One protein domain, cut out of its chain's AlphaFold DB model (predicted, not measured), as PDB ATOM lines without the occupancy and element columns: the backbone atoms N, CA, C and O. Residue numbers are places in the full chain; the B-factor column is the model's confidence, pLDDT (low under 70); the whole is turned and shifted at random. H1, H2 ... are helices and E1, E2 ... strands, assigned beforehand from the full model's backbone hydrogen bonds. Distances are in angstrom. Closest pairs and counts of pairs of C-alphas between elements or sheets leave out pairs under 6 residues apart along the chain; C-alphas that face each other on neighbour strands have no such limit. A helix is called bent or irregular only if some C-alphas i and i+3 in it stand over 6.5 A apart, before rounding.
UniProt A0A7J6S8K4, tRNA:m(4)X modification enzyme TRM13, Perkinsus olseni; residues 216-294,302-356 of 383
ATOM      1  N   VAL A 216      23.618 -49.762  -0.518       52.59
ATOM      2  CA  VAL A 216      23.528 -48.301  -0.585       52.59
ATOM      3  C   VAL A 216      23.400 -47.798   0.853       52.59
ATOM      4  O   VAL A 216      22.529 -48.301   1.572       52.59
ATOM      5  N   PRO A 217      24.238 -46.844   1.300       57.28
ATOM      6  CA  PRO A 217      24.144 -46.316   2.651       57.28
ATOM      7  C   PRO A 217      22.703 -45.875   2.935       57.28
ATOM      8  O   PRO A 217      22.168 -44.978   2.280       57.28
ATOM      9  N   GLY A 218      22.044 -46.539   3.883       61.56
ATOM     10  CA  GLY A 218      20.679 -46.202   4.270       61.56
ATOM     11  C   GLY A 218      20.588 -44.791   4.861       61.56
ATOM     12  O   GLY A 218      21.579 -44.176   5.251       61.56
ATOM     13  N   GLY A 219      19.373 -44.253   4.957       76.81
ATOM     14  CA  GLY A 219      19.153 -42.950   5.583       76.81
ATOM     15  C   GLY A 219      19.454 -41.775   4.651       76.81
ATOM     16  O   GLY A 219      18.931 -41.705   3.541       76.81
ATOM     17  N   MET A 220      20.208 -40.787   5.134       77.06
ATOM     18  CA  MET A 220      20.364 -39.508   4.432       77.06
ATOM     19  C   MET A 220      21.437 -39.536   3.350       77.06
ATOM     20  O   MET A 220      21.241 -38.924   2.304       77.06
ATOM     21  N   VAL A 221      22.517 -40.295   3.540       78.25
ATOM     22  CA  VAL A 221      23.532 -40.492   2.495       78.25
ATOM     23  C   VAL A 221      22.915 -41.137   1.248       78.25
ATOM     24  O   VAL A 221      23.141 -40.640   0.147       78.25
ATOM     25  N   GLY A 222      22.044 -42.139   1.404       77.00
ATOM     26  CA  GLY A 222      21.317 -42.739   0.278       77.00
ATOM     27  C   GLY A 222      20.436 -41.741  -0.483       77.00
ATOM     28  O   GLY A 222      20.414 -41.734  -1.710       77.00
ATOM     29  N   ARG A 223      19.776 -40.806   0.213       78.50
ATOM     30  CA  ARG A 223      18.994 -39.735  -0.441       78.50
ATOM     31  C   ARG A 223      19.873 -38.730  -1.188       78.50
ATOM     32  O   ARG A 223      19.445 -38.144  -2.184       78.50
ATOM     33  N   VAL A 224      21.090 -38.478  -0.711       79.06
ATOM     34  CA  VAL A 224      22.078 -37.654  -1.427       79.06
ATOM     35  C   VAL A 224      22.521 -38.355  -2.702       79.06
ATOM     36  O   VAL A 224      22.547 -37.731  -3.763       79.06
ATOM     37  N   GLU A 225      22.802 -39.653  -2.607       79.50
ATOM     38  CA  GLU A 225      23.148 -40.492  -3.748       79.50
ATOM     39  C   GLU A 225      22.040 -40.476  -4.806       79.50
ATOM     40  O   GLU A 225      22.314 -40.128  -5.952       79.50
ATOM     41  N   GLU A 226      20.780 -40.702  -4.428       80.44
ATOM     42  CA  GLU A 226      19.629 -40.613  -5.340       80.44
ATOM     43  C   GLU A 226      19.495 -39.230  -6.013       80.44
ATOM     44  O   GLU A 226      19.149 -39.129  -7.195       80.44
ATOM     45  N   SER A 227      19.790 -38.146  -5.285       78.44
ATOM     46  CA  SER A 227      19.723 -36.768  -5.802       78.44
ATOM     47  C   SER A 227      20.847 -36.457  -6.801       78.44
ATOM     48  O   SER A 227      20.653 -35.739  -7.792       78.44
ATOM     49  N   ILE A 228      22.048 -36.987  -6.558       76.50
ATOM     50  CA  ILE A 228      23.237 -36.707  -7.369       76.50
ATOM     51  C   ILE A 228      23.343 -37.665  -8.559       76.50
ATOM     52  O   ILE A 228      23.620 -37.214  -9.677       76.50
ATOM     53  N   VAL A 229      23.078 -38.952  -8.343       79.94
ATOM     54  CA  VAL A 229      23.184 -40.043  -9.319       79.94
ATOM     55  C   VAL A 229      21.855 -40.175 -10.068       79.94
ATOM     56  O   VAL A 229      21.105 -41.140  -9.992       79.94
ATOM     57  N   SER A 230      21.517 -39.130 -10.818       58.84
ATOM     58  CA  SER A 230      20.145 -38.907 -11.268       58.84
ATOM     59  C   SER A 230      19.758 -39.606 -12.587       58.84
ATOM     60  O   SER A 230      19.062 -38.949 -13.356       58.84
ATOM     61  N   ASN A 231      20.257 -40.816 -12.927       51.59
ATOM     62  CA  ASN A 231      19.779 -41.722 -14.024       51.59
ATOM     63  C   ASN A 231      20.856 -42.719 -14.552       51.59
ATOM     64  O   ASN A 231      20.964 -42.943 -15.763       51.59
ATOM     65  N   GLY A 232      21.687 -43.317 -13.700       59.12
ATOM     66  CA  GLY A 232      22.662 -44.327 -14.137       59.12
ATOM     67  C   GLY A 232      23.373 -44.998 -12.970       59.12
ATOM     68  O   GLY A 232      23.186 -44.583 -11.836       59.12
ATOM     69  N   GLU A 233      24.177 -46.022 -13.255       59.66
ATOM     70  CA  GLU A 233      25.094 -46.604 -12.266       59.66
ATOM     71  C   GLU A 233      26.044 -45.515 -11.752       59.66
ATOM     72  O   GLU A 233      26.614 -44.761 -12.556       59.66
ATOM     73  N   ALA A 234      26.191 -45.429 -10.427       64.00
ATOM     74  CA  ALA A 234      27.158 -44.556  -9.780       64.00
ATOM     75  C   ALA A 234      28.553 -44.843 -10.349       64.00
ATOM     76  O   ALA A 234      28.977 -46.000 -10.446       64.00
ATOM     77  N   ASP A 235      29.272 -43.801 -10.774       78.69
ATOM     78  CA  ASP A 235      30.649 -44.014 -11.197       78.69
ATOM     79  C   ASP A 235      31.549 -44.270  -9.972       78.69
ATOM     80  O   ASP A 235      31.158 -44.095  -8.817       78.69
ATOM     81  N   LYS A 236      32.790 -44.709 -10.210       80.12
ATOM     82  CA  LYS A 236      33.730 -45.009  -9.118       80.12
ATOM     83  C   LYS A 236      33.949 -43.817  -8.176       80.12
ATOM     84  O   LYS A 236      34.222 -44.038  -7.002       80.12
ATOM     85  N   HIS A 237      33.864 -42.582  -8.673       79.50
ATOM     86  CA  HIS A 237      34.007 -41.390  -7.845       79.50
ATOM     87  C   HIS A 237      32.755 -41.126  -7.011       79.50
ATOM     88  O   HIS A 237      32.888 -40.692  -5.875       79.50
ATOM     89  N   ASP A 238      31.562 -41.401  -7.536       83.50
ATOM     90  CA  ASP A 238      30.314 -41.282  -6.777       83.50
ATOM     91  C   ASP A 238      30.284 -42.268  -5.597       83.50
ATOM     92  O   ASP A 238      30.029 -41.850  -4.472       83.50
ATOM     93  N   ILE A 239      30.687 -43.528  -5.813       81.31
ATOM     94  CA  ILE A 239      30.819 -44.535  -4.739       81.31
ATOM     95  C   ILE A 239      31.873 -44.112  -3.701       81.31
ATOM     96  O   ILE A 239      31.706 -44.306  -2.499       81.31
ATOM     97  N   GLN A 240      32.991 -43.535  -4.146       84.81
ATOM     98  CA  GLN A 240      34.011 -43.023  -3.228       84.81
ATOM     99  C   GLN A 240      33.486 -41.845  -2.397       84.81
ATOM    100  O   GLN A 240      33.728 -41.795  -1.193       84.81
ATOM    101  N   ASN A 241      32.753 -40.918  -3.018       88.94
ATOM    102  CA  ASN A 241      32.191 -39.760  -2.330       88.94
ATOM    103  C   ASN A 241      31.101 -40.161  -1.332       88.94
ATOM    104  O   ASN A 241      31.074 -39.593  -0.242       88.94
ATOM    105  N   SER A 242      30.245 -41.138  -1.660       85.56
ATOM    106  CA  SER A 242      29.216 -41.631  -0.734       85.56
ATOM    107  C   SER A 242      29.842 -42.225   0.526       85.56
ATOM    108  O   SER A 242      29.465 -41.849   1.631       85.56
ATOM    109  N   ARG A 243      30.877 -43.058   0.369       86.62
ATOM    110  CA  ARG A 243      31.612 -43.652   1.498       86.62
ATOM    111  C   ARG A 243      32.316 -42.610   2.357       86.62
ATOM    112  O   ARG A 243      32.234 -42.677   3.578       86.62
ATOM    113  N   LEU A 244      32.993 -41.640   1.739       89.69
ATOM    114  CA  LEU A 244      33.619 -40.541   2.481       89.69
ATOM    115  C   LEU A 244      32.575 -39.744   3.265       89.69
ATOM    116  O   LEU A 244      32.805 -39.421   4.425       89.69
ATOM    117  N   LEU A 245      31.422 -39.466   2.654       89.81
ATOM    118  CA  LEU A 245      30.334 -38.755   3.313       89.81
ATOM    119  C   LEU A 245      29.774 -39.542   4.510       89.81
ATOM    120  O   LEU A 245      29.557 -38.934   5.555       89.81
ATOM    121  N   SER A 246      29.601 -40.864   4.389       86.62
ATOM    122  CA  SER A 246      29.197 -41.731   5.508       86.62
ATOM    123  C   SER A 246      30.173 -41.647   6.679       86.62
ATOM    124  O   SER A 246      29.750 -41.399   7.802       86.62
ATOM    125  N   VAL A 247      31.480 -41.747   6.418       87.50
ATOM    126  CA  VAL A 247      32.502 -41.615   7.471       87.50
ATOM    127  C   VAL A 247      32.446 -40.232   8.128       87.50
ATOM    128  O   VAL A 247      32.518 -40.119   9.347       87.50
ATOM    129  N   MET A 248      32.274 -39.161   7.347       87.88
ATOM    130  CA  MET A 248      32.146 -37.804   7.895       87.88
ATOM    131  C   MET A 248      30.906 -37.638   8.790       87.88
ATOM    132  O   MET A 248      30.933 -36.845   9.735       87.88
ATOM    133  N   GLU A 249      29.811 -38.334   8.479       85.56
ATOM    134  CA  GLU A 249      28.601 -38.359   9.304       85.56
ATOM    135  C   GLU A 249      28.825 -39.139  10.605       85.56
ATOM    136  O   GLU A 249      28.547 -38.606  11.680       85.56
ATOM    137  N   GLU A 250      29.370 -40.354  10.515       83.81
ATOM    138  CA  GLU A 250      29.625 -41.248  11.655       83.81
ATOM    139  C   GLU A 250      30.608 -40.645  12.665       83.81
ATOM    140  O   GLU A 250      30.367 -40.684  13.871       83.81
ATOM    141  N   GLU A 251      31.670 -40.002  12.177       84.75
ATOM    142  CA  GLU A 251      32.661 -39.304  13.005       84.75
ATOM    143  C   GLU A 251      32.152 -37.948  13.532       84.75
ATOM    144  O   GLU A 251      32.878 -37.208  14.197       84.75
ATOM    145  N   GLY A 252      30.914 -37.563  13.205       81.69
ATOM    146  CA  GLY A 252      30.314 -36.309  13.655       81.69
ATOM    147  C   GLY A 252      30.965 -35.053  13.066       81.69
ATOM    148  O   GLY A 252      30.703 -33.944  13.535       81.69
ATOM    149  N   MET A 253      31.777 -35.174  12.010       83.69
ATOM    150  CA  MET A 253      32.363 -34.025  11.303       83.69
ATOM    151  C   MET A 253      31.284 -33.151  10.662       83.69
ATOM    152  O   MET A 253      31.484 -31.955  10.441       83.69
ATOM    153  N   LEU A 254      30.132 -33.751  10.346       82.69
ATOM    154  CA  LEU A 254      28.984 -33.029   9.824       82.69
ATOM    155  C   LEU A 254      28.087 -32.466  10.944       82.69
ATOM    156  O   LEU A 254      27.524 -31.393  10.795       82.69
ATOM    157  N   SER A 255      27.935 -33.097  12.098       73.00
ATOM    158  CA  SER A 255      27.068 -32.547  13.156       73.00
ATOM    159  C   SER A 255      27.761 -31.480  14.012       73.00
ATOM    160  O   SER A 255      27.162 -30.445  14.287       73.00
ATOM    161  N   SER A 256      29.033 -31.682  14.363       62.91
ATOM    162  CA  SER A 256      29.801 -30.848  15.315       62.91
ATOM    163  C   SER A 256      29.964 -29.373  14.936       62.91
ATOM    164  O   SER A 256      30.270 -28.532  15.778       62.91
ATOM    165  N   CYS A 257      29.770 -29.027  13.669       62.34
ATOM    166  CA  CYS A 257      29.856 -27.652  13.191       62.34
ATOM    167  C   CYS A 257      28.567 -26.835  13.400       62.34
ATOM    168  O   CYS A 257      28.593 -25.629  13.173       62.34
ATOM    169  N   ASP A 258      27.455 -27.459  13.807       67.75
ATOM    170  CA  ASP A 258      26.189 -26.758  14.079       67.75
ATOM    171  C   ASP A 258      26.168 -26.089  15.472       67.75
ATOM    172  O   ASP A 258      25.386 -25.164  15.695       67.75
ATOM    173  N   ASP A 259      27.031 -26.524  16.397       65.75
ATOM    174  CA  ASP A 259      26.960 -26.177  17.827       65.75
ATOM    175  C   ASP A 259      27.667 -24.852  18.195       65.75
ATOM    176  O   ASP A 259      27.701 -24.460  19.362       65.75
ATOM    177  N   GLY A 260      28.243 -24.152  17.208       66.19
ATOM    178  CA  GLY A 260      29.015 -22.922  17.399       66.19
ATOM    179  C   GLY A 260      28.353 -21.647  16.864       66.19
ATOM    180  O   GLY A 260      27.496 -21.660  15.974       66.19
ATOM    181  N   ASP A 261      28.810 -20.493  17.361       67.12
ATOM    182  CA  ASP A 261      28.387 -19.183  16.851       67.12
ATOM    183  C   ASP A 261      28.940 -18.874  15.450       67.12
ATOM    184  O   ASP A 261      28.318 -18.120  14.698       67.12
ATOM    185  N   GLY A 262      30.034 -19.530  15.059       71.56
ATOM    186  CA  GLY A 262      30.679 -19.362  13.760       71.56
ATOM    187  C   GLY A 262      29.888 -19.915  12.569       71.56
ATOM    188  O   GLY A 262      28.947 -20.700  12.708       71.56
ATOM    189  N   ILE A 263      30.298 -19.496  11.372       76.25
ATOM    190  CA  ILE A 263      29.854 -20.079  10.104       76.25
ATOM    191  C   ILE A 263      30.743 -21.293   9.798       76.25
ATOM    192  O   ILE A 263      31.965 -21.139   9.746       76.25
ATOM    193  N   PRO A 264      30.175 -22.485   9.553       81.00
ATOM    194  CA  PRO A 264      30.966 -23.651   9.180       81.00
ATOM    195  C   PRO A 264      31.737 -23.435   7.873       81.00
ATOM    196  O   PRO A 264      31.165 -22.981   6.877       81.00
ATOM    197  N   LEU A 265      33.020 -23.809   7.866       84.75
ATOM    198  CA  LEU A 265      33.912 -23.707   6.712       84.75
ATOM    199  C   LEU A 265      34.440 -25.087   6.306       84.75
ATOM    200  O   LEU A 265      35.160 -25.736   7.061       84.75
ATOM    201  N   PHE A 266      34.140 -25.495   5.077       88.38
ATOM    202  CA  PHE A 266      34.713 -26.670   4.430       88.38
ATOM    203  C   PHE A 266      35.786 -26.247   3.435       88.38
ATOM    204  O   PHE A 266      35.521 -25.443   2.544       88.38
ATOM    205  N   ILE A 267      36.988 -26.808   3.558       91.12
ATOM    206  CA  ILE A 267      38.094 -26.544   2.633       91.12
ATOM    207  C   ILE A 267      38.421 -27.837   1.886       91.12
ATOM    208  O   ILE A 267      38.785 -28.831   2.508       91.12
ATOM    209  N   GLU A 268      38.310 -27.826   0.555       92.38
ATOM    210  CA  GLU A 268      38.693 -28.958  -0.298       92.38
ATOM    211  C   GLU A 268      39.938 -28.598  -1.116       92.38
ATOM    212  O   GLU A 268      39.897 -27.769  -2.032       92.38
ATOM    213  N   TYR A 269      41.055 -29.241  -0.778       92.81
ATOM    214  CA  TYR A 269      42.321 -29.124  -1.493       92.81
ATOM    215  C   TYR A 269      42.376 -30.086  -2.677       92.81
ATOM    216  O   TYR A 269      42.088 -31.269  -2.526       92.81
ATOM    217  N   GLY A 270      42.784 -29.600  -3.851       91.19
ATOM    218  CA  GLY A 270      42.789 -30.420  -5.065       91.19
ATOM    219  C   GLY A 270      41.375 -30.825  -5.476       91.19
ATOM    220  O   GLY A 270      41.134 -31.973  -5.844       91.19
ATOM    221  N   CYS A 271      40.428 -29.890  -5.368       88.88
ATOM    222  CA  CYS A 271      39.001 -30.191  -5.474       88.88
ATOM    223  C   CYS A 271      38.562 -30.727  -6.849       88.88
ATOM    224  O   CYS A 271      37.458 -31.250  -6.988       88.88
ATOM    225  N   GLY A 272      39.366 -30.576  -7.906       87.12
ATOM    226  CA  GLY A 272      39.118 -31.132  -9.233       87.12
ATOM    227  C   GLY A 272      37.794 -30.676  -9.853       87.12
ATOM    228  O   GLY A 272      37.719 -29.643 -10.513       87.12
ATOM    229  N   ARG A 273      36.734 -31.470  -9.678       81.94
ATOM    230  CA  ARG A 273      35.359 -31.181 -10.138       81.94
ATOM    231  C   ARG A 273      34.390 -30.849  -8.991       81.94
ATOM    232  O   ARG A 273      33.182 -30.913  -9.204       81.94
ATOM    233  N   ALA A 274      34.923 -30.578  -7.799       85.12
ATOM    234  CA  ALA A 274      34.197 -30.368  -6.548       85.12
ATOM    235  C   ALA A 274      33.225 -31.518  -6.223       85.12
ATOM    236  O   ALA A 274      32.084 -31.287  -5.822       85.12
ATOM    237  N   GLY A 275      33.659 -32.760  -6.476       86.06
ATOM    238  CA  GLY A 275      32.825 -33.952  -6.321       86.06
ATOM    239  C   GLY A 275      32.372 -34.122  -4.877       86.06
ATOM    240  O   GLY A 275      31.177 -34.074  -4.608       86.06
ATOM    241  N   LEU A 276      33.322 -34.217  -3.947       90.06
ATOM    242  CA  LEU A 276      33.027 -34.415  -2.532       90.06
ATOM    243  C   LEU A 276      32.256 -33.230  -1.935       90.06
ATOM    244  O   LEU A 276      31.207 -33.431  -1.328       90.06
ATOM    245  N   SER A 277      32.697 -31.990  -2.176       89.62
ATOM    246  CA  SER A 277      31.968 -30.805  -1.699       89.62
ATOM    247  C   SER A 277      30.517 -30.760  -2.178       89.62
ATOM    248  O   SER A 277      29.644 -30.335  -1.427       89.62
ATOM    249  N   ARG A 278      30.216 -31.220  -3.403       86.75
ATOM    250  CA  ARG A 278      28.832 -31.321  -3.898       86.75
ATOM    251  C   ARG A 278      28.006 -32.311  -3.074       86.75
ATOM    252  O   ARG A 278      26.854 -32.009  -2.775       86.75
ATOM    253  N   TRP A 279      28.577 -33.461  -2.725       89.62
ATOM    254  CA  TRP A 279      27.928 -34.451  -1.862       89.62
ATOM    255  C   TRP A 279      27.651 -33.876  -0.468       89.62
ATOM    256  O   TRP A 279      26.525 -33.968   0.015       89.62
ATOM    257  N   VAL A 280      28.621 -33.175   0.128       89.94
ATOM    258  CA  VAL A 280      28.444 -32.493   1.422       89.94
ATOM    259  C   VAL A 280      27.367 -31.402   1.341       89.94
ATOM    260  O   VAL A 280      26.491 -31.342   2.201       89.94
ATOM    261  N   MET A 281      27.380 -30.558   0.304       87.12
ATOM    262  CA  MET A 281      26.359 -29.518   0.098       87.12
ATOM    263  C   MET A 281      24.945 -30.104   0.004       87.12
ATOM    264  O   MET A 281      24.018 -29.595   0.635       87.12
ATOM    265  N   GLU A 282      24.768 -31.173  -0.773       85.44
ATOM    266  CA  GLU A 282      23.462 -31.815  -0.939       85.44
ATOM    267  C   GLU A 282      22.998 -32.492   0.360       85.44
ATOM    268  O   GLU A 282      21.843 -32.328   0.747       85.44
ATOM    269  N   TYR A 283      23.905 -33.150   1.090       87.50
ATOM    270  CA  TYR A 283      23.623 -33.696   2.421       87.50
ATOM    271  C   TYR A 283      23.095 -32.620   3.377       87.50
ATOM    272  O   TYR A 283      22.069 -32.795   4.036       87.50
ATOM    273  N   ARG A 284      23.749 -31.451   3.406       83.56
ATOM    274  CA  ARG A 284      23.334 -30.315   4.245       83.56
ATOM    275  C   ARG A 284      21.988 -29.747   3.868       83.56
ATOM    276  O   ARG A 284      21.188 -29.423   4.742       83.56
ATOM    277  N   LYS A 285      21.741 -29.624   2.571       82.56
ATOM    278  CA  LYS A 285      20.461 -29.153   2.064       82.56
ATOM    279  C   LYS A 285      19.326 -30.063   2.546       82.56
ATOM    280  O   LYS A 285      18.333 -29.563   3.063       82.56
ATOM    281  N   GLN A 286      19.513 -31.380   2.472       82.94
ATOM    282  CA  GLN A 286      18.520 -32.353   2.937       82.94
ATOM    283  C   GLN A 286      18.335 -32.340   4.462       82.94
ATOM    284  O   GLN A 286      17.201 -32.413   4.939       82.94
ATOM    285  N   GLN A 287      19.418 -32.183   5.233       79.69
ATOM    286  CA  GLN A 287      19.359 -31.971   6.686       79.69
ATOM    287  C   GLN A 287      18.503 -30.747   7.045       79.69
ATOM    288  O   GLN A 287      17.629 -30.804   7.912       79.69
ATOM    289  N   GLN A 288      18.733 -29.626   6.358       77.06
ATOM    290  CA  GLN A 288      18.011 -28.380   6.596       77.06
ATOM    291  C   GLN A 288      16.529 -28.496   6.217       77.06
ATOM    292  O   GLN A 288      15.667 -28.040   6.967       77.06
ATOM    293  N   GLU A 289      16.220 -29.138   5.086       78.81
ATOM    294  CA  GLU A 289      14.843 -29.406   4.657       78.81
ATOM    295  C   GLU A 289      14.091 -30.238   5.712       78.81
ATOM    296  O   GLU A 289      12.977 -29.873   6.096       78.81
ATOM    297  N   GLN A 290      14.725 -31.272   6.282       76.44
ATOM    298  CA  GLN A 290      14.134 -32.070   7.364       76.44
ATOM    299  C   GLN A 290      13.902 -31.259   8.648       76.44
ATOM    300  O   GLN A 290      12.794 -31.290   9.188       76.44
ATOM    301  N   LYS A 291      14.892 -30.477   9.105       74.62
ATOM    302  CA  LYS A 291      14.777 -29.629  10.312       74.62
ATOM    303  C   LYS A 291      13.715 -28.528  10.159       74.62
ATOM    304  O   LYS A 291      12.998 -28.219  11.112       74.62
ATOM    305  N   SER A 292      13.568 -27.967   8.955       67.06
ATOM    306  CA  SER A 292      12.563 -26.933   8.655       67.06
ATOM    307  C   SER A 292      11.122 -27.454   8.718       67.06
ATOM    308  O   SER A 292      10.208 -26.705   9.058       67.06
ATOM    309  N   SER A 293      10.915 -28.748   8.449       61.88
ATOM    310  CA  SER A 293       9.599 -29.392   8.551       61.88
ATOM    311  C   SER A 293       9.149 -29.634   9.999       61.88
ATOM    312  O   SER A 293       7.954 -29.743  10.264       61.88
ATOM    313  N   THR A 294      10.096 -29.693  10.939       60.38
ATOM    314  CA  THR A 294       9.866 -30.017  12.357       60.38
ATOM    315  C   THR A 294       9.944 -28.807  13.285       60.38
ATOM    316  O   THR A 294       9.338 -28.830  14.354       60.38
ATOM    317  N   PRO A 302      24.259 -20.081   6.834       76.56
ATOM    318  CA  PRO A 302      24.809 -20.578   5.585       76.56
ATOM    319  C   PRO A 302      26.100 -21.362   5.834       76.56
ATOM    320  O   PRO A 302      26.801 -21.139   6.815       76.56
ATOM    321  N   TRP A 303      26.424 -22.251   4.906       80.38
ATOM    322  CA  TRP A 303      27.626 -23.085   4.915       80.38
ATOM    323  C   TRP A 303      28.674 -22.526   3.958       80.38
ATOM    324  O   TRP A 303      28.337 -22.270   2.806       80.38
ATOM    325  N   THR A 304      29.933 -22.377   4.367       84.00
ATOM    326  CA  THR A 304      30.988 -21.854   3.480       84.00
ATOM    327  C   THR A 304      31.880 -22.971   2.954       84.00
ATOM    328  O   THR A 304      32.326 -23.832   3.704       84.00
ATOM    329  N   PHE A 305      32.171 -22.943   1.656       86.50
ATOM    330  CA  PHE A 305      33.050 -23.883   0.971       86.50
ATOM    331  C   PHE A 305      34.177 -23.124   0.273       86.50
ATOM    332  O   PHE A 305      33.919 -22.265  -0.571       86.50
ATOM    333  N   LEU A 306      35.420 -23.473   0.585       88.44
ATOM    334  CA  LEU A 306      36.623 -22.981  -0.070       88.44
ATOM    335  C   LEU A 306      37.254 -24.112  -0.886       88.44
ATOM    336  O   LEU A 306      37.772 -25.087  -0.351       88.44
ATOM    337  N   LEU A 307      37.202 -23.977  -2.203       90.69
ATOM    338  CA  LEU A 307      37.644 -24.993  -3.150       90.69
ATOM    339  C   LEU A 307      38.952 -24.549  -3.794       90.69
ATOM    340  O   LEU A 307      38.973 -23.528  -4.480       90.69
ATOM    341  N   VAL A 308      40.027 -25.311  -3.613       92.44
ATOM    342  CA  VAL A 308      41.363 -24.943  -4.102       92.44
ATOM    343  C   VAL A 308      41.822 -25.957  -5.140       92.44
ATOM    344  O   VAL A 308      41.814 -27.159  -4.886       92.44
ATOM    345  N   ASP A 309      42.200 -25.491  -6.328       92.19
ATOM    346  CA  ASP A 309      42.753 -26.343  -7.386       92.19
ATOM    347  C   ASP A 309      43.691 -25.560  -8.311       92.19
ATOM    348  O   ASP A 309      43.524 -24.359  -8.512       92.19
ATOM    349  N   ARG A 310      44.656 -26.232  -8.938       89.00
ATOM    350  CA  ARG A 310      45.561 -25.605  -9.914       89.00
ATOM    351  C   ARG A 310      44.872 -25.381 -11.266       89.00
ATOM    352  O   ARG A 310      45.170 -24.419 -11.985       89.00
ATOM    353  N   GLU A 311      43.958 -26.272 -11.646       81.69
ATOM    354  CA  GLU A 311      43.289 -26.260 -12.940       81.69
ATOM    355  C   GLU A 311      42.029 -25.384 -12.949       81.69
ATOM    356  O   GLU A 311      41.230 -25.333 -12.019       81.69
ATOM    357  N   ALA A 312      41.780 -24.740 -14.091       73.75
ATOM    358  CA  ALA A 312      40.533 -24.009 -14.325       73.75
ATOM    359  C   ALA A 312      39.339 -24.930 -14.640       73.75
ATOM    360  O   ALA A 312      38.217 -24.445 -14.807       73.75
ATOM    361  N   ARG A 313      39.566 -26.245 -14.793       69.81
ATOM    362  CA  ARG A 313      38.516 -27.190 -15.179       69.81
ATOM    363  C   ARG A 313      37.449 -27.261 -14.090       69.81
ATOM    364  O   ARG A 313      37.755 -27.286 -12.904       69.81
ATOM    365  N   ARG A 314      36.192 -27.270 -14.524       70.69
ATOM    366  CA  ARG A 314      34.987 -27.302 -13.686       70.69
ATOM    367  C   ARG A 314      34.046 -28.376 -14.198       70.69
ATOM    368  O   ARG A 314      34.058 -28.685 -15.398       70.69
ATOM    369  N   ASN A 315      33.214 -28.941 -13.330       61.53
ATOM    370  CA  ASN A 315      32.155 -29.823 -13.800       61.53
ATOM    371  C   ASN A 315      31.148 -29.015 -14.637       61.53
ATOM    372  O   ASN A 315      30.723 -27.930 -14.253       61.53
ATOM    373  N   LYS A 316      30.697 -29.546 -15.780       54.69
ATOM    374  CA  LYS A 316      29.665 -28.893 -16.605       54.69
ATOM    375  C   LYS A 316      28.356 -28.674 -15.831       54.69
ATOM    376  O   LYS A 316      27.589 -27.780 -16.180       54.69
ATOM    377  N   GLN A 317      28.100 -29.487 -14.807       52.16
ATOM    378  CA  GLN A 317      26.947 -29.331 -13.922       52.16
ATOM    379  C   GLN A 317      27.088 -28.163 -12.930       52.16
ATOM    380  O   GLN A 317      26.053 -27.634 -12.535       52.16
ATOM    381  N   GLU A 318      28.304 -27.687 -12.618       56.62
ATOM    382  CA  GLU A 318      28.501 -26.417 -11.887       56.62
ATOM    383  C   GLU A 318      27.971 -25.235 -12.712       56.62
ATOM    384  O   GLU A 318      27.289 -24.364 -12.190       56.62
ATOM    385  N   ASN A 319      28.189 -25.238 -14.033       49.22
ATOM    386  CA  ASN A 319      27.745 -24.142 -14.907       49.22
ATOM    387  C   ASN A 319      26.218 -24.030 -15.040       49.22
ATOM    388  O   ASN A 319      25.722 -23.023 -15.538       49.22
ATOM    389  N   ARG A 320      25.461 -25.082 -14.698       45.44
ATOM    390  CA  ARG A 320      24.004 -25.128 -14.919       45.44
ATOM    391  C   ARG A 320      23.198 -24.690 -13.699       45.44
ATOM    392  O   ARG A 320      22.009 -24.419 -13.830       45.44
ATOM    393  N   LYS A 321      23.850 -24.640 -12.542       45.28
ATOM    394  CA  LYS A 321      23.337 -24.150 -11.269       45.28
ATOM    395  C   LYS A 321      24.554 -23.581 -10.553       45.28
ATOM    396  O   LYS A 321      25.284 -24.346  -9.931       45.28
ATOM    397  N   ASP A 322      24.799 -22.278 -10.696       43.22
ATOM    398  CA  ASP A 322      25.665 -21.553  -9.764       43.22
ATOM    399  C   ASP A 322      25.184 -21.930  -8.356       43.22
ATOM    400  O   ASP A 322      24.100 -21.525  -7.938       43.22
ATOM    401  N   LEU A 323      25.924 -22.804  -7.677       48.34
ATOM    402  CA  LEU A 323      25.427 -23.490  -6.489       48.34
ATOM    403  C   LEU A 323      25.265 -22.564  -5.278       48.34
ATOM    404  O   LEU A 323      24.747 -23.033  -4.278       48.34
ATOM    405  N   THR A 324      25.653 -21.284  -5.332       49.28
ATOM    406  CA  THR A 324      25.815 -20.478  -4.103       49.28
ATOM    407  C   THR A 324      25.773 -18.954  -4.265       49.28
ATOM    408  O   THR A 324      26.313 -18.228  -3.440       49.28
ATOM    409  N   ASN A 325      25.148 -18.418  -5.317       46.69
ATOM    410  CA  ASN A 325      24.941 -16.958  -5.405       46.69
ATOM    411  C   ASN A 325      23.506 -16.547  -5.745       46.69
ATOM    412  O   ASN A 325      23.246 -15.405  -6.120       46.69
ATOM    413  N   SER A 326      22.552 -17.457  -5.562       44.34
ATOM    414  CA  SER A 326      21.160 -17.046  -5.399       44.34
ATOM    415  C   SER A 326      20.999 -16.539  -3.969       44.34
ATOM    416  O   SER A 326      21.391 -17.236  -3.035       44.34
ATOM    417  N   SER A 327      20.386 -15.371  -3.777       44.59
ATOM    418  CA  SER A 327      20.124 -14.712  -2.480       44.59
ATOM    419  C   SER A 327      19.286 -15.529  -1.473       44.59
ATOM    420  O   SER A 327      18.859 -15.008  -0.450       44.59
ATOM    421  N   SER A 328      19.026 -16.801  -1.776       49.03
ATOM    422  CA  SER A 328      18.256 -17.777  -1.002       49.03
ATOM    423  C   SER A 328      19.013 -19.105  -0.826       49.03
ATOM    424  O   SER A 328      18.420 -20.091  -0.400       49.03
ATOM    425  N   SER A 329      20.290 -19.173  -1.224       56.72
ATOM    426  CA  SER A 329      21.096 -20.393  -1.124       56.72
ATOM    427  C   SER A 329      21.665 -20.556   0.282       56.72
ATOM    428  O   SER A 329      22.215 -19.625   0.861       56.72
ATOM    429  N   SER A 330      21.526 -21.759   0.832       65.88
ATOM    430  CA  SER A 330      22.037 -22.140   2.149       65.88
ATOM    431  C   SER A 330      23.555 -22.333   2.176       65.88
ATOM    432  O   SER A 330      24.102 -22.790   3.172       65.88
ATOM    433  N   SER A 331      24.272 -22.022   1.097       74.62
ATOM    434  CA  SER A 331      25.715 -22.237   1.005       74.62
ATOM    435  C   SER A 331      26.397 -21.110   0.230       74.62
ATOM    436  O   SER A 331      25.812 -20.536  -0.684       74.62
ATOM    437  N   ILE A 332      27.650 -20.830   0.583       79.00
ATOM    438  CA  ILE A 332      28.580 -19.889  -0.043       79.00
ATOM    439  C   ILE A 332      29.744 -20.729  -0.581       79.00
ATOM    440  O   ILE A 332      30.332 -21.500   0.168       79.00
ATOM    441  N   VAL A 333      30.087 -20.619  -1.869       81.94
ATOM    442  CA  VAL A 333      31.243 -21.339  -2.449       81.94
ATOM    443  C   VAL A 333      32.211 -20.333  -3.050       81.94
ATOM    444  O   VAL A 333      31.863 -19.595  -3.973       81.94
ATOM    445  N   MET A 334      33.449 -20.366  -2.572       83.38
ATOM    446  CA  MET A 334      34.595 -19.675  -3.142       83.38
ATOM    447  C   MET A 334      35.510 -20.707  -3.793       83.38
ATOM    448  O   MET A 334      35.869 -21.706  -3.177       83.38
ATOM    449  N   ARG A 335      35.898 -20.476  -5.049       85.69
ATOM    450  CA  ARG A 335      36.836 -21.349  -5.757       85.69
ATOM    451  C   ARG A 335      38.085 -20.585  -6.153       85.69
ATOM    452  O   ARG A 335      37.996 -19.669  -6.968       85.69
ATOM    453  N   LEU A 336      39.221 -21.011  -5.616       88.94
ATOM    454  CA  LEU A 336      40.534 -20.449  -5.873       88.94
ATOM    455  C   LEU A 336      41.305 -21.341  -6.845       88.94
ATOM    456  O   LEU A 336      41.559 -22.517  -6.582       88.94
ATOM    457  N   ARG A 337      41.677 -20.765  -7.988       89.62
ATOM    458  CA  ARG A 337      42.599 -21.369  -8.944       89.62
ATOM    459  C   ARG A 337      44.028 -21.020  -8.534       89.62
ATOM    460  O   ARG A 337      44.555 -20.012  -8.997       89.62
ATOM    461  N   MET A 338      44.644 -21.813  -7.676       90.12
ATOM    462  CA  MET A 338      46.034 -21.634  -7.257       90.12
ATOM    463  C   MET A 338      46.625 -22.952  -6.771       90.12
ATOM    464  O   MET A 338      45.911 -23.924  -6.526       90.12
ATOM    465  N   ASP A 339      47.945 -22.982  -6.646       91.69
ATOM    466  CA  ASP A 339      48.616 -24.072  -5.958       91.69
ATOM    467  C   ASP A 339      48.338 -24.001  -4.452       91.69
ATOM    468  O   ASP A 339      48.307 -22.917  -3.874       91.69
ATOM    469  N   ILE A 340      48.209 -25.154  -3.797       92.00
ATOM    470  CA  ILE A 340      48.137 -25.236  -2.333       92.00
ATOM    471  C   ILE A 340      49.425 -24.673  -1.724       92.00
ATOM    472  O   ILE A 340      49.386 -24.048  -0.670       92.00
ATOM    473  N   ALA A 341      50.560 -24.820  -2.416       91.00
ATOM    474  CA  ALA A 341      51.827 -24.196  -2.039       91.00
ATOM    475  C   ALA A 341      51.742 -22.660  -1.925       91.00
ATOM    476  O   ALA A 341      52.497 -22.060  -1.158       91.00
ATOM    477  N   ASP A 342      50.829 -22.041  -2.677       91.88
ATOM    478  CA  ASP A 342      50.640 -20.595  -2.752       91.88
ATOM    479  C   ASP A 342      49.453 -20.087  -1.910       91.88
ATOM    480  O   ASP A 342      49.216 -18.882  -1.870       91.88
ATOM    481  N   LEU A 343      48.685 -20.964  -1.255       92.38
ATOM    482  CA  LEU A 343      47.477 -20.581  -0.519       92.38
ATOM    483  C   LEU A 343      47.795 -20.054   0.889       92.38
ATOM    484  O   LEU A 343      48.059 -20.824   1.808       92.38
ATOM    485  N   ASN A 344      47.653 -18.757   1.108       90.50
ATOM    486  CA  ASN A 344      47.816 -18.135   2.413       90.50
ATOM    487  C   ASN A 344      46.496 -18.111   3.196       90.50
ATOM    488  O   ASN A 344      45.734 -17.150   3.120       90.50
ATOM    489  N   LEU A 345      46.234 -19.150   3.991       86.69
ATOM    490  CA  LEU A 345      45.067 -19.171   4.880       86.69
ATOM    491  C   LEU A 345      45.188 -18.216   6.073       86.69
ATOM    492  O   LEU A 345      44.165 -17.855   6.642       86.69
ATOM    493  N   ALA A 346      46.387 -17.770   6.457       81.62
ATOM    494  CA  ALA A 346      46.512 -16.805   7.550       81.62
ATOM    495  C   ALA A 346      45.818 -15.480   7.192       81.62
ATOM    496  O   ALA A 346      45.111 -14.914   8.022       81.62
ATOM    497  N   ASP A 347      45.908 -15.053   5.928       73.50
ATOM    498  CA  ASP A 347      45.193 -13.869   5.432       73.50
ATOM    499  C   ASP A 347      43.665 -14.014   5.525       73.50
ATOM    500  O   ASP A 347      42.967 -13.006   5.606       73.50
ATOM    501  N   PHE A 348      43.139 -15.245   5.533       72.31
ATOM    502  CA  PHE A 348      41.708 -15.505   5.699       72.31
ATOM    503  C   PHE A 348      41.236 -15.173   7.120       72.31
ATOM    504  O   PHE A 348      40.181 -14.574   7.285       72.31
ATOM    505  N   PHE A 349      42.034 -15.517   8.136       66.44
ATOM    506  CA  PHE A 349      41.691 -15.301   9.547       66.44
ATOM    507  C   PHE A 349      42.109 -13.920  10.076       66.44
ATOM    508  O   PHE A 349      41.537 -13.442  11.045       66.44
ATOM    509  N   VAL A 350      43.079 -13.255   9.440       55.31
ATOM    510  CA  VAL A 350      43.554 -11.911   9.837       55.31
ATOM    511  C   VAL A 350      42.696 -10.786   9.227       55.31
ATOM    512  O   VAL A 350      42.794  -9.625   9.626       55.31
ATOM    513  N   ALA A 351      41.816 -11.098   8.272       46.31
ATOM    514  CA  ALA A 351      40.963 -10.108   7.611       46.31
ATOM    515  C   ALA A 351      39.938  -9.421   8.536       46.31
ATOM    516  O   ALA A 351      39.464  -8.344   8.176       46.31
ATOM    517  N   GLU A 352      39.651  -9.971   9.724       42.25
ATOM    518  CA  GLU A 352      38.780  -9.335  10.728       42.25
ATOM    519  C   GLU A 352      39.315  -7.979  11.239       42.25
ATOM    520  O   GLU A 352      38.536  -7.169  11.733       42.25
ATOM    521  N   GLU A 353      40.610  -7.677  11.076       35.28
ATOM    522  CA  GLU A 353      41.229  -6.443  11.596       35.28
ATOM    523  C   GLU A 353      41.444  -5.334  10.546       35.28
ATOM    524  O   GLU A 353      41.959  -4.258  10.866       35.28
ATOM    525  N   ARG A 354      41.078  -5.546   9.272       37.59
ATOM    526  CA  ARG A 354      41.254  -4.506   8.244       37.59
ATOM    527  C   ARG A 354      40.086  -3.527   8.273       37.59
ATOM    528  O   ARG A 354      39.011  -3.813   7.757       37.59
ATOM    529  N   GLU A 355      40.327  -2.336   8.821       33.88
ATOM    530  CA  GLU A 355      39.387  -1.220   8.700       33.88
ATOM    531  C   GLU A 355      38.986  -0.978   7.226       33.88
ATOM    532  O   GLU A 355      39.837  -1.082   6.331       33.88
ATOM    533  N   PRO A 356      37.721  -0.597   6.952       33.25
ATOM    534  CA  PRO A 356      37.133  -0.486   5.607       33.25
ATOM    535  C   PRO A 356      37.697   0.653   4.721       33.25
ATOM    536  O   PRO A 356      37.009   1.166   3.843       33.25
TER     537      PRO A 356
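Overview. This is residues 216 to 294 and 302 to 356 of the 383 residues of the protein "tRNA:m(4)X modification enzyme TRM13" of Perkinsus olseni (UniProt A0A7J6S8K4). A small parallel sheet of three strands has the long helix H3 packed over one of its faces, and the helical hairpin H1 and H2 packs on H3 away from the sheet. The last residues of H3, 289 to 294, stick out, and so do residues 344 to 356, a tail that holds H4 and stands free of the rest. The printed part has 134 residues with four named helices and three named strands, in the order H1 H2 E1 H3 E2 E3 H4; the sheet's order is E1 E2 E3, and the class is mixed, helices and strands. The whole is compact, with a radius of gyration of the C-alphas of 15.8 A and spans of 48 by 37 by 30 A.

Arrangement. Begin with H1, residues 220 to 228, and H2, residues 236 to 250: this hairpin touches at a shallow tilt of 29 degrees, opposite ways, closest at the C-alphas of Val 221 and Ser 246, 6.5 A apart. Then look at H3, residues 275 to 294. Its residues 279 to 287 touch H1 at a steep tilt of 61 degrees, with the closest C-alphas, Val 224 and Tyr 283, 5.7 A apart. Its residues 275 to 280 touch H2 at a steep tilt of 48 degrees, with the closest C-alphas, Asn 241 and Leu 276, 5.4 A apart. The sheet has E1, residues 265 to 269, and E3, residues 331 to 337, as edge strands, and E2, residues 303 to 309, as inner strand. Between E1 and E2 find N 266 and O 304 at 2.8 A; between E2 and E3 find N 332 and O 303 at 2.7 A. H3 is on the sheet at a height of 10.1 A and runs along the strands, at 3 degrees to E2 on the local plane, making two layers, a helix on one face of a sheet. H4, residues 346 to 353, touches no helix and is not on the sheet; it is only just irregular, with C-alphas 349 and 352 6.7 A apart. Every O i to N i+4 pair is within hydrogen-bond range in H1 and H2, against 15 of 16 in H3 and 2 of 4 in H4.

Along the chain. Find C-alpha 220 at (20.364, -39.508, 4.432), where H1 begins; it runs 12.5 A, and H2 runs 21.5 A. E1 measures 12.9 A. H3 runs 29.9 A from C-alpha 275 at (32.825, -33.952, -6.321). E2 measures 19.8 A and E3 19.6 A. H4, 12.3 A long, ends at C-alpha 353, (41.229, -6.443, 11.596).

Size, cuts and confidence. The two C-alphas farthest apart, those of Glu 233 and Glu 355, are 52.0 A apart. Residues 295 to 301 are not printed, and C-alphas 294 and 302 are 18.9 A apart across this cut. The links H2 to E1 and E2 to E3 are long. The mean pLDDT of the printed part is 74.6; among the residues under 70 are 315 to 330 and 349 to 356.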